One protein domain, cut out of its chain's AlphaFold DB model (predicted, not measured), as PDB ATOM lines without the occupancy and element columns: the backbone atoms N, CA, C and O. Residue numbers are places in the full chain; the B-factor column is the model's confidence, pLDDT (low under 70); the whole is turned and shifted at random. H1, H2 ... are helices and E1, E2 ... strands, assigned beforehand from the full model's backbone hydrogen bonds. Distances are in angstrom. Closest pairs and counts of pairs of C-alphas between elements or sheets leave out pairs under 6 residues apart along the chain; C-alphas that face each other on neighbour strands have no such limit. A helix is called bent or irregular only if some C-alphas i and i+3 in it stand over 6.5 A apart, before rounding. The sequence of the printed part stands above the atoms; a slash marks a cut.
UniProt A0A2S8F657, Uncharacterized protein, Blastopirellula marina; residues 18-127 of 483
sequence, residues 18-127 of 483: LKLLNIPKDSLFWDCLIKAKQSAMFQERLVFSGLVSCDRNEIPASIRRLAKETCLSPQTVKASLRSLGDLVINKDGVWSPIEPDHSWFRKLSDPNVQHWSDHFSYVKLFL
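Overview. This is residues 18 to 127 of the 483 residues of an uncharacterized protein of Blastopirellula marina (UniProt A0A2S8F657). One helix, H2, runs through the middle of a compact body, with an antiparallel strand pair, E1 and E4, on one side of it, E1 next to the helix. On the other side H3, H4 and the hairpin of E2 and E3 pack on H2, with H3 and H4 crossing it; H1 sits near the end of H2 at Met 41, and the long link of residues 98 to 115 loops from E3 to the small helix H5. The printed part has 110 residues, with five named helices and four named strands in the order E1 H1 H2 H3 H4 E2 E3 H5 E4, and its class is mixed, helices and strands. It has two antiparallel sheets of two strands, E1 - E4 and E2 - E3. The radius of gyration of the C-alphas is 13.1 A, and they span 36 by 31 by 28 A.

Arrangement. E1, residues 18 to 21, is the antiparallel neighbour of E4, residues 122 to 126, at 147 degrees; N 20 and O 123 are within hydrogen-bond range at 2.9 A. The closest C-alphas of E1 and H2, residues 41 to 56, are those of Leu 20 and Ser 49, 5.6 A apart. H1, residues 28 to 35, is close to H2 but not clearly touching, with C-alphas 33 and 41 closest at 6.7 A. With residues 46 to 51 alone, H2 touches H3, residues 63 to 70, about perpendicular at 78 degrees; the closest C-alphas are those of Gly 50 and Leu 66, 6.0 A apart. With residues 43 to 47 alone, H2 touches H4, residues 74 to 87, about perpendicular at 79 degrees; C-alphas 44 and 80 are closest at 4.9 A. H4 touches H3 with its residues 74 to 78 alone, about perpendicular at 85 degrees, C-alphas 67 and 74 being closest at 5.3 A. E2, residues 88 to 91, and E3, residues 94 to 97, form an antiparallel hairpin at 153 degrees, with N 89 and O 96 2.9 A apart. The closest C-alphas of E3 and H2 are those of Pro 97 and Leu 51, 5.8 A apart. H5, residues 116 to 119, is close to H2 but not clearly touching, C-alphas 52 and 117 being closest at 7.2 A. Each O i to N i+4 pair is within hydrogen-bond range in H1, H2 and H3, against 7 of 10 in H4; H5 is too short for such a pair.

Along the chain. E1 begins at C-alpha 18, (191.537, 231.795, 200.809). H2 is 22.4 A long from C-alpha 41, (206.191, 226.661, 204.154), to C-alpha 56. H4 is 18.8 A long and irregular, with C-alphas 83 and 86 8.9 A apart. E4 is 12.5 A long and ends at C-alpha 126, (193.025, 235.106, 195.110).

Size, cuts and confidence. The two C-alphas farthest apart are those of Gln 75 and Asp 110, 37.8 A. The printed part has no cut, and the link from E3 to H5 is long, with 18 residues. The mean pLDDT of the printed part is 82.4, and residues 35 to 40 and 110 to 113 are under 70.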
ATOM      1  N   LEU A  18     191.142 232.461 199.572       85.69
ATOM      2  CA  LEU A  18     191.537 231.795 200.809       85.69
ATOM      3  C   LEU A  18     192.106 232.811 201.797       85.69
ATOM      4  O   LEU A  18     192.749 233.792 201.418       85.69
ATOM      5  N   LYS A  19     191.852 232.579 203.082       84.94
ATOM      6  CA  LYS A  19     192.392 233.393 204.173       84.94
ATOM      7  C   LYS A  19     193.747 232.821 204.593       84.94
ATOM      8  O   LYS A  19     193.807 231.951 205.460       84.94
ATOM      9  N   LEU A  20     194.836 233.280 203.984       84.62
ATOM     10  CA  LEU A  20     196.181 232.818 204.331       84.62
ATOM     11  C   LEU A  20     196.666 233.531 205.600       84.62
ATOM     12  O   LEU A  20     196.719 234.758 205.622       84.62
ATOM     13  N   LEU A  21     197.026 232.788 206.648       79.50
ATOM     14  CA  LEU A  21     197.519 233.372 207.903       79.50
ATOM     15  C   LEU A  21     198.791 234.192 207.666       79.50
ATOM     16  O   LEU A  21     199.687 233.764 206.931       79.50
ATOM     17  N   ASN A  22     198.871 235.365 208.291       79.00
ATOM     18  CA  ASN A  22     200.069 236.192 208.319       79.00
ATOM     19  C   ASN A  22     200.915 235.824 209.542       79.00
ATOM     20  O   ASN A  22     200.484 236.000 210.683       79.00
ATOM     21  N   ILE A  23     202.111 235.301 209.288       78.25
ATOM     22  CA  ILE A  23     202.914 234.596 210.288       78.25
ATOM     23  C   ILE A  23     204.191 235.397 210.565       78.25
ATOM     24  O   ILE A  23     204.951 235.642 209.625       78.25
ATOM     25  N   PRO A  24     204.433 235.823 211.818       74.88
ATOM     26  CA  PRO A  24     205.701 236.426 212.220       74.88
ATOM     27  C   PRO A  24     206.875 235.447 212.059       74.88
ATOM     28  O   PRO A  24     206.721 234.244 212.274       74.88
ATOM     29  N   LYS A  25     208.059 235.959 211.697       74.88
ATOM     30  CA  LYS A  25     209.281 235.140 211.538       74.88
ATOM     31  C   LYS A  25     209.758 234.507 212.847       74.88
ATOM     32  O   LYS A  25     210.468 233.518 212.818       74.88
ATOM     33  N   ASP A  26     209.404 235.126 213.956       77.44
ATOM     34  CA  ASP A  26     209.714 234.768 215.335       77.44
ATOM     35  C   ASP A  26     208.605 233.931 215.990       77.44
ATOM     36  O   ASP A  26     208.650 233.658 217.185       77.44
ATOM     37  N   SER A  27     207.584 233.530 215.229       79.62
ATOM     38  CA  SER A  27     206.513 232.696 215.770       79.62
ATOM     39  C   SER A  27     206.943 231.242 215.956       79.62
ATOM     40  O   SER A  27     207.664 230.674 215.134       79.62
ATOM     41  N   LEU A  28     206.384 230.581 216.972       75.19
ATOM     42  CA  LEU A  28     206.581 229.142 217.182       75.19
ATOM     43  C   LEU A  28     206.139 228.311 215.970       75.19
ATOM     44  O   LEU A  28     206.774 227.313 215.646       75.19
ATOM     45  N   PHE A  29     205.099 228.740 215.249       77.44
ATOM     46  CA  PHE A  29     204.680 228.084 214.010       77.44
ATOM     47  C   PHE A  29     205.789 228.095 212.950       77.44
ATOM     48  O   PHE A  29     206.028 227.089 212.281       77.44
ATOM     49  N   TRP A  30     206.478 229.229 212.800       78.56
ATOM     50  CA  TRP A  30     207.614 229.360 211.893       78.56
ATOM     51  C   TRP A  30     208.757 228.418 212.289       78.56
ATOM     52  O   TRP A  30     209.282 227.694 211.439       78.56
ATOM     53  N   ASP A  31     209.085 228.360 213.579       75.12
ATOM     54  CA  ASP A  31     210.133 227.485 214.107       75.12
ATOM     55  C   ASP A  31     209.807 225.998 213.934       75.12
ATOM     56  O   ASP A  31     210.672 225.218 213.527       75.12
ATOM     57  N   CYS A  32     208.562 225.597 214.201       72.62
ATOM     58  CA  CYS A  32     208.096 224.220 214.030       72.62
ATOM     59  C   CYS A  32     208.228 223.760 212.572       72.62
ATOM     60  O   CYS A  32     208.743 222.670 212.313       72.62
ATOM     61  N   LEU A  33     207.851 224.606 211.607       72.12
ATOM     62  CA  LEU A  33     207.970 224.276 210.186       72.12
ATOM     63  C   LEU A  33     209.425 224.225 209.699       72.12
ATOM     64  O   LEU A  33     209.765 223.353 208.900       72.12
ATOM     65  N   ILE A  34     210.304 225.108 210.188       70.31
ATOM     66  CA  ILE A  34     211.737 225.053 209.852       70.31
ATOM     67  C   ILE A  34     212.379 223.772 210.394       70.31
ATOM     68  O   ILE A  34     213.124 223.100 209.676       70.31
ATOM     69  N   LYS A  35     212.078 223.406 211.646       66.88
ATOM     70  CA  LYS A  35     212.609 222.191 212.283       66.88
ATOM     71  C   LYS A  35     212.144 220.911 211.580       66.88
ATOM     72  O   LYS A  35     212.895 219.937 211.554       66.88
ATOM     73  N   ALA A  36     210.977 220.927 210.933       58.97
ATOM     74  CA  ALA A  36     210.420 219.802 210.175       58.97
ATOM     75  C   ALA A  36     211.154 219.467 208.846       58.97
ATOM     76  O   ALA A  36     210.736 218.558 208.129       58.97
ATOM     77  N   LYS A  37     212.270 220.143 208.516       53.16
ATOM     78  CA  LYS A  37     213.153 219.854 207.359       53.16
ATOM     79  C   LYS A  37     212.477 219.897 205.971       53.16
ATOM     80  O   LYS A  37     212.943 219.229 205.048       53.16
ATOM     81  N   GLN A  38     211.436 220.708 205.767       53.50
ATOM     82  CA  GLN A  38     210.871 220.948 204.430       53.50
ATOM     83  C   GLN A  38     210.765 222.444 204.108       53.50
ATOM     84  O   GLN A  38     210.268 223.246 204.890       53.50
ATOM     85  N   SER A  39     211.243 222.826 202.920       55.56
ATOM     86  CA  SER A  39     211.299 224.209 202.417       55.56
ATOM     87  C   SER A  39     209.947 224.766 201.948       55.56
ATOM     88  O   SER A  39     209.883 225.881 201.426       55.56
ATOM     89  N   ALA A  40     208.864 224.006 202.114       63.22
ATOM     90  CA  ALA A  40     207.607 224.233 201.418       63.22
ATOM     91  C   ALA A  40     206.638 225.203 202.109       63.22
ATOM     92  O   ALA A  40     205.557 225.373 201.565       63.22
ATOM     93  N   MET A  41     207.030 225.891 203.198       80.56
ATOM     94  CA  MET A  41     206.191 226.661 204.154       80.56
ATOM     95  C   MET A  41     204.913 227.330 203.602       80.56
ATOM     96  O   MET A  41     203.876 227.374 204.265       80.56
ATOM     97  N   PHE A  42     204.964 227.889 202.396       86.12
ATOM     98  CA  PHE A  42     203.804 228.459 201.716       86.12
ATOM     99  C   PHE A  42     202.672 227.438 201.463       86.12
ATOM    100  O   PHE A  42     201.497 227.763 201.633       86.12
ATOM    101  N   GLN A  43     203.009 226.211 201.069       89.50
ATOM    102  CA  GLN A  43     202.071 225.123 200.805       89.50
ATOM    103  C   GLN A  43     201.402 224.650 202.100       89.50
ATOM    104  O   GLN A  43     200.182 224.507 202.121       89.50
ATOM    105  N   GLU A  44     202.148 224.514 203.200       88.62
ATOM    106  CA  GLU A  44     201.595 224.177 204.519       88.62
ATOM    107  C   GLU A  44     200.630 225.257 205.000       88.62
ATOM    108  O   GLU A  44     199.520 224.938 205.419       88.62
ATOM    109  N   ARG A  45     200.991 226.541 204.857       88.31
ATOM    110  CA  ARG A  45     200.093 227.665 205.179       88.31
ATOM    111  C   ARG A  45     198.803 227.608 204.366       88.31
ATOM    112  O   ARG A  45     197.726 227.889 204.893       88.31
ATOM    113  N   LEU A  46     198.903 227.259 203.086       90.44
ATOM    114  CA  LEU A  46     197.759 227.174 202.189       90.44
ATOM    115  C   LEU A  46     196.839 225.998 202.541       90.44
ATOM    116  O   LEU A  46     195.621 226.158 202.578       90.44
ATOM    117  N   VAL A  47     197.420 224.836 202.836       92.69
ATOM    118  CA  VAL A  47     196.684 223.647 203.283       92.69
ATOM    119  C   VAL A  47     196.022 223.894 204.633       92.69
ATOM    120  O   VAL A  47     194.838 223.599 204.778       92.69
ATOM    121  N   PHE A  48     196.731 224.505 205.583       90.62
ATOM    122  CA  PHE A  48     196.174 224.886 206.879       90.62
ATOM    123  C   PHE A  48     195.025 225.893 206.723       90.62
ATOM    124  O   PHE A  48     193.971 225.726 207.321       90.62
ATOM    125  N   SER A  49     195.161 226.887 205.839       90.00
ATOM    126  CA  SER A  49     194.069 227.813 205.500       90.00
ATOM    127  C   SER A  49     192.834 227.095 204.938       90.00
ATOM    128  O   SER A  49     191.708 227.400 205.334       90.00
ATOM    129  N   GLY A  50     193.031 226.111 204.054       91.56
ATOM    130  CA  GLY A  50     191.948 225.272 203.534       91.56
ATOM    131  C   GLY A  50     191.268 224.442 204.627       91.56
ATOM    132  O   GLY A  50     190.043 224.378 204.671       91.56
ATOM    133  N   LEU A  51     192.046 223.876 205.553       92.94
ATOM    134  CA  LEU A  51     191.527 223.162 206.723       92.94
ATOM    135  C   LEU A  51     190.667 224.067 207.605       92.94
ATOM    136  O   LEU A  51     189.546 223.700 207.924       92.94
ATOM    137  N   VAL A  52     191.153 225.264 207.929       89.31
ATOM    138  CA  VAL A  52     190.410 226.275 208.700       89.31
ATOM    139  C   VAL A  52     189.125 226.696 207.990       89.31
ATOM    140  O   VAL A  52     188.099 226.917 208.624       89.31
ATOM    141  N   SER A  53     189.164 226.818 206.662       88.00
ATOM    142  CA  SER A  53     187.971 227.105 205.866       88.00
ATOM    143  C   SER A  53     186.960 225.960 205.938       88.00
ATOM    144  O   SER A  53     185.767 226.214 206.079       88.00
ATOM    145  N   CYS A  54     187.410 224.709 205.846       88.19
ATOM    146  CA  CYS A  54     186.553 223.536 206.005       88.19
ATOM    147  C   CYS A  54     185.945 223.470 207.415       88.19
ATOM    148  O   CYS A  54     184.732 223.334 207.527       88.19
ATOM    149  N   ASP A  55     186.767 223.647 208.452       88.00
ATOM    150  CA  ASP A  55     186.387 223.642 209.872       88.00
ATOM    151  C   ASP A  55     185.301 224.682 210.169       88.00
ATOM    152  O   ASP A  55     184.207 224.345 210.610       88.00
ATOM    153  N   ARG A  56     185.532 225.933 209.756       83.25
ATOM    154  CA  ARG A  56     184.574 227.036 209.911       83.25
ATOM    155  C   ARG A  56     183.211 226.774 209.273       83.25
ATOM    156  O   ARG A  56     182.211 227.326 209.719       83.25
ATOM    157  N   ASN A  57     183.184 226.023 208.177       82.62
ATOM    158  CA  ASN A  57     181.952 225.707 207.457       82.62
ATOM    159  C   ASN A  57     181.397 224.322 207.829       82.62
ATOM    160  O   ASN A  57     180.461 223.869 207.173       82.62
ATOM    161  N   GLU A  58     181.984 223.647 208.824       82.38
ATOM    162  CA  GLU A  58     181.619 222.297 209.272       82.38
ATOM    163  C   GLU A  58     181.658 221.255 208.133       82.38
ATOM    164  O   GLU A  58     180.838 220.339 208.040       82.38
ATOM    165  N   ILE A  59     182.625 221.393 207.220       84.62
ATOM    166  CA  ILE A  59     182.797 220.516 206.056       84.62
ATOM    167  C   ILE A  59     183.939 219.524 206.318       84.62
ATOM    168  O   ILE A  59     185.057 219.949 206.609       84.62
ATOM    169  N   PRO A  60     183.739 218.208 206.106       85.44
ATOM    170  CA  PRO A  60     184.818 217.230 206.221       85.44
ATOM    171  C   PRO A  60     185.960 217.492 205.224       85.44
ATOM    172  O   PRO A  60     185.763 217.455 204.001       85.44
ATOM    173  N   ALA A  61     187.181 217.696 205.726       91.44
ATOM    174  CA  ALA A  61     188.339 217.971 204.882       91.44
ATOM    175  C   ALA A  61     189.078 216.678 204.489       91.44
ATOM    176  O   ALA A  61     189.907 216.137 205.217       91.44
ATOM    177  N   SER A  62     188.800 216.175 203.285       94.19
ATOM    178  CA  SER A  62     189.610 215.116 202.663       94.19
ATOM    179  C   SER A  62     190.772 215.701 201.854       94.19
ATOM    180  O   SER A  62     190.688 216.825 201.355       94.19
ATOM    181  N   ILE A  63     191.820 214.907 201.594       94.62
ATOM    182  CA  ILE A  63     192.944 215.306 200.717       94.62
ATOM    183  C   ILE A  63     192.440 215.813 199.356       94.62
ATOM    184  O   ILE A  63     192.914 216.823 198.841       94.62
ATOM    185  N   ARG A  64     191.447 215.131 198.771       92.19
ATOM    186  CA  ARG A  64     190.867 215.515 197.475       92.19
ATOM    187  C   ARG A  64     190.133 216.854 197.551       92.19
ATOM    188  O   ARG A  64     190.189 217.626 196.594       92.19
ATOM    189  N   ARG A  65     189.442 217.123 198.663       90.81
ATOM    190  CA  ARG A  65     188.744 218.391 198.900       90.81
ATOM    191  C   ARG A  65     189.745 219.530 199.049       90.81
ATOM    192  O   ARG A  65     189.651 220.500 198.308       90.81
ATOM    193  N   LEU A  66     190.740 219.357 199.913       92.25
ATOM    194  CA  LEU A  66     191.801 220.336 200.134       92.25
ATOM    195  C   LEU A  66     192.570 220.636 198.845       92.25
ATOM    196  O   LEU A  66     192.820 221.797 198.549       92.25
ATOM    197  N   ALA A  67     192.869 219.627 198.022       91.31
ATOM    198  CA  ALA A  67     193.499 219.827 196.713       91.31
ATOM    199  C   ALA A  67     192.644 220.696 195.776       91.31
ATOM    200  O   ALA A  67     193.166 221.539 195.050       91.31
ATOM    201  N   LYS A  68     191.316 220.525 195.811       87.50
ATOM    202  CA  LYS A  68     190.387 221.360 195.043       87.50
ATOM    203  C   LYS A  68     190.336 222.792 195.579       87.50
ATOM    204  O   LYS A  68     190.374 223.716 194.780       87.50
ATOM    205  N   GLU A  69     190.240 222.971 196.894       85.50
ATOM    206  CA  GLU A  69     190.117 224.298 197.513       85.50
ATOM    207  C   GLU A  69     191.406 225.114 197.420       85.50
ATOM    208  O   GLU A  69     191.360 226.312 197.181       85.50
ATOM    209  N   THR A  70     192.562 224.467 197.548       89.06
ATOM    210  CA  THR A  70     193.877 225.127 197.505       89.06
ATOM    211  C   THR A  70     194.486 225.192 196.108       89.06
ATOM    212  O   THR A  70     195.523 225.824 195.918       89.06
ATOM    213  N   CYS A  71     193.880 224.519 195.124       88.50
ATOM    214  CA  CYS A  71     194.433 224.333 193.779       88.50
ATOM    215  C   CYS A  71     195.817 223.639 193.748       88.50
ATOM    216  O   CYS A  71     196.531 223.705 192.740       88.50
ATOM    217  N   LEU A  72     196.190 222.945 194.828       89.81
ATOM    218  CA  LEU A  72     197.394 222.122 194.921       89.81
ATOM    219  C   LEU A  72     197.151 220.699 194.399       89.81
ATOM    220  O   LEU A  72     196.019 220.225 194.284       89.81
ATOM    221  N   SER A  73     198.236 219.981 194.099       91.12
ATOM    222  CA  SER A  73     198.129 218.559 193.774       91.12
ATOM    223  C   SER A  73     197.782 217.741 195.033       91.12
ATOM    224  O   SER A  73     198.232 218.092 196.128       91.12
ATOM    225  N   PRO A  74     197.047 216.615 194.923       94.19
ATOM    226  CA  PRO A  74     196.784 215.741 196.069       94.19
ATOM    227  C   PRO A  74     198.053 215.239 196.771       94.19
ATOM    228  O   PRO A  74     198.049 215.045 197.984       94.19
ATOM    229  N   GLN A  75     199.143 215.044 196.020       93.12
ATOM    230  CA  GLN A  75     200.440 214.644 196.571       93.12
ATOM    231  C   GLN A  75     201.052 215.762 197.418       93.12
ATOM    232  O   GLN A  75     201.488 215.500 198.535       93.12
ATOM    233  N   THR A  76     201.009 217.005 196.927       91.12
ATOM    234  CA  THR A  76     201.456 218.194 197.664       91.12
ATOM    235  C   THR A  76     200.651 218.376 198.945       91.12
ATOM    236  O   THR A  76     201.228 218.524 200.010       91.12
ATOM    237  N   VAL A  77     199.321 218.260 198.871       93.12
ATOM    238  CA  VAL A  77     198.454 218.338 200.057       93.12
ATOM    239  C   VAL A  77     198.820 217.262 201.076       93.12
ATOM    240  O   VAL A  77     198.970 217.558 202.255       93.12
ATOM    241  N   LYS A  78     199.006 216.014 200.636       92.62
ATOM    242  CA  LYS A  78     199.403 214.911 201.519       92.62
ATOM    243  C   LYS A  78     200.768 215.150 202.172       92.62
ATOM    244  O   LYS A  78     200.935 214.805 203.338       92.62
ATOM    245  N   ALA A  79     201.731 215.700 201.434       90.62
ATOM    246  CA  ALA A  79     203.046 216.050 201.963       90.62
ATOM    247  C   ALA A  79     202.942 217.164 203.016       90.62
ATOM    248  O   ALA A  79     203.410 216.976 204.134       90.62
ATOM    249  N   SER A  80     202.228 218.248 202.711       91.06
ATOM    250  CA  SER A  80     202.034 219.360 203.645       91.06
ATOM    251  C   SER A  80     201.249 218.959 204.895       91.06
ATOM    252  O   SER A  80     201.612 219.370 205.987       91.06
ATOM    253  N   LEU A  81     200.231 218.095 204.789       90.94
ATOM    254  CA  LEU A  81     199.518 217.562 205.962       90.94
ATOM    255  C   LEU A  81     200.437 216.761 206.891       90.94
ATOM    256  O   LEU A  81     200.306 216.852 208.104       90.94
ATOM    257  N   ARG A  82     201.390 216.003 206.336       88.06
ATOM    258  CA  ARG A  82     202.410 215.317 207.144       88.06
ATOM    259  C   ARG A  82     203.375 216.306 207.789       88.06
ATOM    260  O   ARG A  82     203.735 216.109 208.940       88.06
ATOM    261  N   SER A  83     203.780 217.346 207.058       85.44
ATOM    262  CA  SER A  83     204.691 218.374 207.574       85.44
ATOM    263  C   SER A  83     204.057 219.240 208.658       85.44
ATOM    264  O   SER A  83     204.775 219.743 209.515       85.44
ATOM    265  N   LEU A  84     202.738 219.431 208.617       83.88
ATOM    266  CA  LEU A  84     202.004 220.139 209.659       83.88
ATOM    267  C   LEU A  84     202.028 219.361 210.988       83.88
ATOM    268  O   LEU A  84     202.012 219.989 212.040       83.88
ATOM    269  N   GLY A  85     202.141 218.028 210.958       82.62
ATOM    270  CA  GLY A  85     202.320 217.212 212.162       82.62
ATOM    271  C   GLY A  85     201.207 217.447 213.185       82.62
ATOM    272  O   GLY A  85     200.030 217.391 212.836       82.62
ATOM    273  N   ASP A  86     201.588 217.778 214.418       78.56
ATOM    274  CA  ASP A  86     200.677 217.971 215.559       78.56
ATOM    275  C   ASP A  86     199.735 219.183 215.425       78.56
ATOM    276  O   ASP A  86     198.880 219.406 216.274       78.56
ATOM    277  N   LEU A  87     199.857 219.972 214.354       79.00
ATOM    278  CA  LEU A  87     198.912 221.041 214.014       79.00
ATOM    279  C   LEU A  87     197.603 220.543 213.413       79.00
ATOM    280  O   LEU A  87     196.662 221.322 213.236       79.00
ATOM    281  N   VAL A  88     197.563 219.283 212.997       88.12
ATOM    282  CA  VAL A  88     196.420 218.705 212.306       88.12
ATOM    283  C   VAL A  88     196.155 217.312 212.845       88.12
ATOM    284  O   VAL A  88     197.067 216.533 213.100       88.12
ATOM    285  N   ILE A  89     194.881 216.968 212.979       89.19
ATOM    286  CA  ILE A  89     194.460 215.628 213.371       89.19
ATOM    287  C   ILE A  89     193.775 214.944 212.198       89.19
ATOM    288  O   ILE A  89     193.054 215.576 211.426       89.19
ATOM    289  N   ASN A  90     194.000 213.640 212.063       91.06
ATOM    290  CA  ASN A  90     193.301 212.800 211.103       91.06
ATOM    291  C   ASN A  90     192.461 211.770 211.856       91.06
ATOM    292  O   ASN A  90     193.007 210.946 212.590       91.06
ATOM    293  N   LYS A  91     191.144 211.814 211.654       86.69
ATOM    294  CA  LYS A  91     190.196 210.811 212.142       86.69
ATOM    295  C   LYS A  91     189.493 210.197 210.938       86.69
ATOM    296  O   LYS A  91     188.829 210.904 210.184       86.69
ATOM    297  N   ASP A  92     189.695 208.900 210.717       84.81
ATOM    298  CA  ASP A  92     189.052 208.130 209.640       84.81
ATOM    299  C   ASP A  92     189.193 208.738 208.228       84.81
ATOM    300  O   ASP A  92     188.304 208.645 207.379       84.81
ATOM    301  N   GLY A  93     190.332 209.377 207.946       84.56
ATOM    302  CA  GLY A  93     190.606 210.012 206.654       84.56
ATOM    303  C   GLY A  93     190.050 211.432 206.508       84.56
ATOM    304  O   GLY A  93     190.202 212.027 205.433       84.56
ATOM    305  N   VAL A  94     189.449 211.983 207.564       89.75
ATOM    306  CA  VAL A  94     189.040 213.384 207.675       89.75
ATOM    307  C   VAL A  94     190.095 214.144 208.467       89.75
ATOM    308  O   VAL A  94     190.429 213.781 209.594       89.75
ATOM    309  N   TRP A  95     190.628 215.196 207.853       92.75
ATOM    310  CA  TRP A  95     191.611 216.072 208.470       92.75
ATOM    311  C   TRP A  95     190.919 217.273 209.105       92.75
ATOM    312  O   TRP A  95     190.016 217.856 208.506       92.75
ATOM    313  N   SER A  96     191.390 217.676 210.276       89.38
ATOM    314  CA  SER A  96     190.933 218.880 210.965       89.38
ATOM    315  C   SER A  96     192.139 219.661 211.481       89.38
ATOM    316  O   SER A  96     193.124 219.040 211.898       89.38
ATOM    317  N   PRO A  97     192.104 221.003 211.434       89.38
ATOM    318  CA  PRO A  97     193.117 221.807 212.098       89.38
ATOM    319  C   PRO A  97     192.936 221.692 213.614       89.38
ATOM    320  O   PRO A  97     191.818 221.551 214.106       89.38
ATOM    321  N   ILE A  98     194.035 221.760 214.353       84.19
ATOM    322  CA  ILE A  98     194.002 221.986 215.797       84.19
ATOM    323  C   ILE A  98     194.098 223.494 216.019       84.19
ATOM    324  O   ILE A  98     194.880 224.169 215.340       84.19
ATOM    325  N   GLU A  99     193.276 224.024 216.930       82.12
ATOM    326  CA  GLU A  99     193.355 225.431 217.315       82.12
ATOM    327  C   GLU A  99     194.767 225.716 217.851       82.12
ATOM    328  O   GLU A  99     195.204 225.094 218.822       82.12
ATOM    329  N   PRO A 100     195.516 226.612 217.199       75.50
ATOM    330  CA  PRO A 100     196.884 226.877 217.580       75.50
ATOM    331  C   PRO A 100     196.946 227.869 218.736       75.50
ATOM    332  O   PRO A 100     196.122 228.781 218.837       75.50
ATOM    333  N   ASP A 101     197.992 227.750 219.551       75.81
ATOM    334  CA  ASP A 101     198.253 228.715 220.613       75.81
ATOM    335  C   ASP A 101     198.362 230.136 220.034       75.81
ATOM    336  O   ASP A 101     198.945 230.402 218.978       75.81
ATOM    337  N   HIS A 102     197.779 231.080 220.756       70.75
ATOM    338  CA  HIS A 102     197.716 232.487 220.400       70.75
ATOM    339  C   HIS A 102     199.072 233.169 220.148       70.75
ATOM    340  O   HIS A 102     199.102 234.225 219.514       70.75
ATOM    341  N   SER A 103     200.173 232.611 220.648       74.50
ATOM    342  CA  SER A 103     201.546 233.070 220.408       74.50
ATOM    343  C   SER A 103     202.080 232.706 219.017       74.50
ATOM    344  O   SER A 103     203.101 233.236 218.580       74.50
ATOM    345  N   TRP A 104     201.394 231.830 218.279       75.38
ATOM    346  CA  TRP A 104     201.877 231.293 217.004       75.38
ATOM    347  C   TRP A 104     201.588 232.219 215.820       75.38
ATOM    348  O   TRP A 104     202.196 232.085 214.760       75.38
ATOM    349  N   PHE A 105     200.670 233.171 215.981       78.06
ATOM    350  CA  PHE A 105     200.190 234.015 214.893       78.06
ATOM    351  C   PHE A 105     200.009 235.461 215.332       78.06
ATOM    352  O   PHE A 105     199.753 235.773 216.494       78.06
ATOM    353  N   ARG A 106     200.088 236.379 214.365       80.81
ATOM    354  CA  ARG A 106     199.833 237.793 214.627       80.81
ATOM    355  C   ARG A 106     198.355 238.001 214.964       80.81
ATOM    356  O   ARG A 106     197.503 237.715 214.125       80.81
ATOM    357  N   LYS A 107     198.065 238.558 216.142       77.38
ATOM    358  CA  LYS A 107     196.699 238.872 216.587       77.38
ATOM    359  C   LYS A 107     196.112 240.106 215.899       77.38
ATOM    360  O   LYS A 107     196.843 241.022 215.514       77.38
ATOM    361  N   LEU A 108     194.786 240.127 215.780       77.62
ATOM    362  CA  LEU A 108     194.006 241.332 215.498       77.62
ATOM    363  C   LEU A 108     193.656 242.059 216.800       77.62
ATOM    364  O   LEU A 108     193.469 241.434 217.839       77.62
ATOM    365  N   SER A 109     193.578 243.385 216.723       70.31
ATOM    366  CA  SER A 109     193.350 244.259 217.878       70.31
ATOM    367  C   SER A 109     191.910 244.222 218.401       70.31
ATOM    368  O   SER A 109     191.706 244.530 219.567       70.31
ATOM    369  N   ASP A 110     190.936 243.854 217.558       64.50
ATOM    370  CA  ASP A 110     189.506 243.820 217.904       64.50
ATOM    371  C   ASP A 110     188.736 242.874 216.949       64.50
ATOM    372  O   ASP A 110     188.273 243.288 215.878       64.50
ATOM    373  N   PRO A 111     188.727 241.554 217.211       66.19
ATOM    374  CA  PRO A 111     188.125 240.585 216.305       66.19
ATOM    375  C   PRO A 111     186.605 240.501 216.508       66.19
ATOM    376  O   PRO A 111     186.125 240.267 217.610       66.19
ATOM    377  N   ASN A 112     185.833 240.594 215.422       60.53
ATOM    378  CA  ASN A 112     184.437 240.153 215.417       60.53
ATOM    379  C   ASN A 112     184.426 238.617 215.334       60.53
ATOM    380  O   ASN A 112     184.721 238.051 214.277       60.53
ATOM    381  N   VAL A 113     184.197 237.949 216.465       66.75
ATOM    382  CA  VAL A 113     184.520 236.526 216.624       66.75
ATOM    383  C   VAL A 113     183.337 235.640 216.244       66.75
ATOM    384  O   VAL A 113     182.306 235.639 216.907       66.75
ATOM    385  N   GLN A 114     183.514 234.835 215.196       76.00
ATOM    386  CA  GLN A 114     182.634 233.697 214.884       76.00
ATOM    387  C   GLN A 114     183.392 232.363 214.853       76.00
ATOM    388  O   GLN A 114     182.776 231.305 214.839       76.00
ATOM    389  N   HIS A 115     184.722 232.409 214.796       83.94
ATOM    390  CA  HIS A 115     185.599 231.251 214.691       83.94
ATOM    391  C   HIS A 115     186.965 231.610 215.290       83.94
ATOM    392  O   HIS A 115     187.406 232.746 215.107       83.94
ATOM    393  N   TRP A 116     187.665 230.667 215.936       83.31
ATOM    394  CA  TRP A 116     188.970 230.911 216.584       83.31
ATOM    395  C   TRP A 116     189.982 231.566 215.636       83.31
ATOM    396  O   TRP A 116     190.782 232.428 215.992       83.31
ATOM    397  N   SER A 117     189.902 231.200 214.361       84.31
ATOM    398  CA  SER A 117     190.812 231.723 213.357       84.31
ATOM    399  C   SER A 117     190.623 233.235 213.135       84.31
ATOM    400  O   SER A 117     191.586 233.914 212.792       84.31
ATOM    401  N   ASP A 118     189.456 233.825 213.413       81.69
ATOM    402  CA  ASP A 118     189.230 235.272 213.271       81.69
ATOM    403  C   ASP A 118     190.047 236.134 214.245       81.69
ATOM    404  O   ASP A 118     190.160 237.338 214.030       81.69
ATOM    405  N   HIS A 119     190.683 235.541 215.256       81.38
ATOM    406  CA  HIS A 119     191.620 236.246 216.135       81.38
ATOM    407  C   HIS A 119     192.948 236.609 215.451       81.38
ATOM    408  O   HIS A 119     193.726 237.400 215.991       81.38
ATOM    409  N   PHE A 120     193.221 236.060 214.265       83.62
ATOM    410  CA  PHE A 120     194.510 236.180 213.594       83.62
ATOM    411  C   PHE A 120     194.488 237.110 212.377       83.62
ATOM    412  O   PHE A 120     193.463 237.370 211.750       83.62
ATOM    413  N   SER A 121     195.661 237.631 212.025       80.69
ATOM    414  CA  SER A 121     195.867 238.460 210.841       80.69
ATOM    415  C   SER A 121     195.949 237.600 209.576       80.69
ATOM    416  O   SER A 121     196.617 236.565 209.557       80.69
ATOM    417  N   TYR A 122     195.323 238.066 208.491       79.06
ATOM    418  CA  TYR A 122     195.224 237.333 207.230       79.06
ATOM    419  C   TYR A 122     195.650 238.142 206.015       79.06
ATOM    420  O   TYR A 122     195.459 239.355 205.941       79.06
ATOM    421  N   VAL A 123     196.121 237.414 205.007       78.38
ATOM    422  CA  VAL A 123     196.249 237.851 203.622       78.38
ATOM    423  C   VAL A 123     195.149 237.166 202.814       78.38
ATOM    424  O   VAL A 123     194.989 235.945 202.872       78.38
ATOM    425  N   LYS A 124     194.372 237.944 202.059       83.56
ATOM    426  CA  LYS A 124     193.406 237.385 201.104       83.56
ATOM    427  C   LYS A 124     194.172 236.864 199.900       83.56
ATOM    428  O   LYS A 124     194.797 237.658 199.212       83.56
ATOM    429  N   LEU A 125     194.114 235.561 199.658       89.25
ATOM    430  CA  LEU A 125     194.755 234.912 198.525       89.25
ATOM    431  C   LEU A 125     193.729 234.660 197.421       89.25
ATOM    432  O   LEU A 125     192.853 233.816 197.595       89.25
ATOM    433  N   PHE A 126     193.851 235.356 196.293       89.69
ATOM    434  CA  PHE A 126     193.025 235.106 195.110       89.69
ATOM    435  C   PHE A 126     193.424 233.777 194.474       89.69
ATOM    436  O   PHE A 126     194.573 233.608 194.082       89.69
ATOM    437  N   LEU A 127     192.504 232.821 194.375       89.31
ATOM    438  CA  LEU A 127     192.825 231.511 193.807       89.31
ATOM    439  C   LEU A 127     192.924 231.581 192.276       89.31
ATOM    440  O   LEU A 127     192.075 232.221 191.657       89.31
TER     441      LEU A 127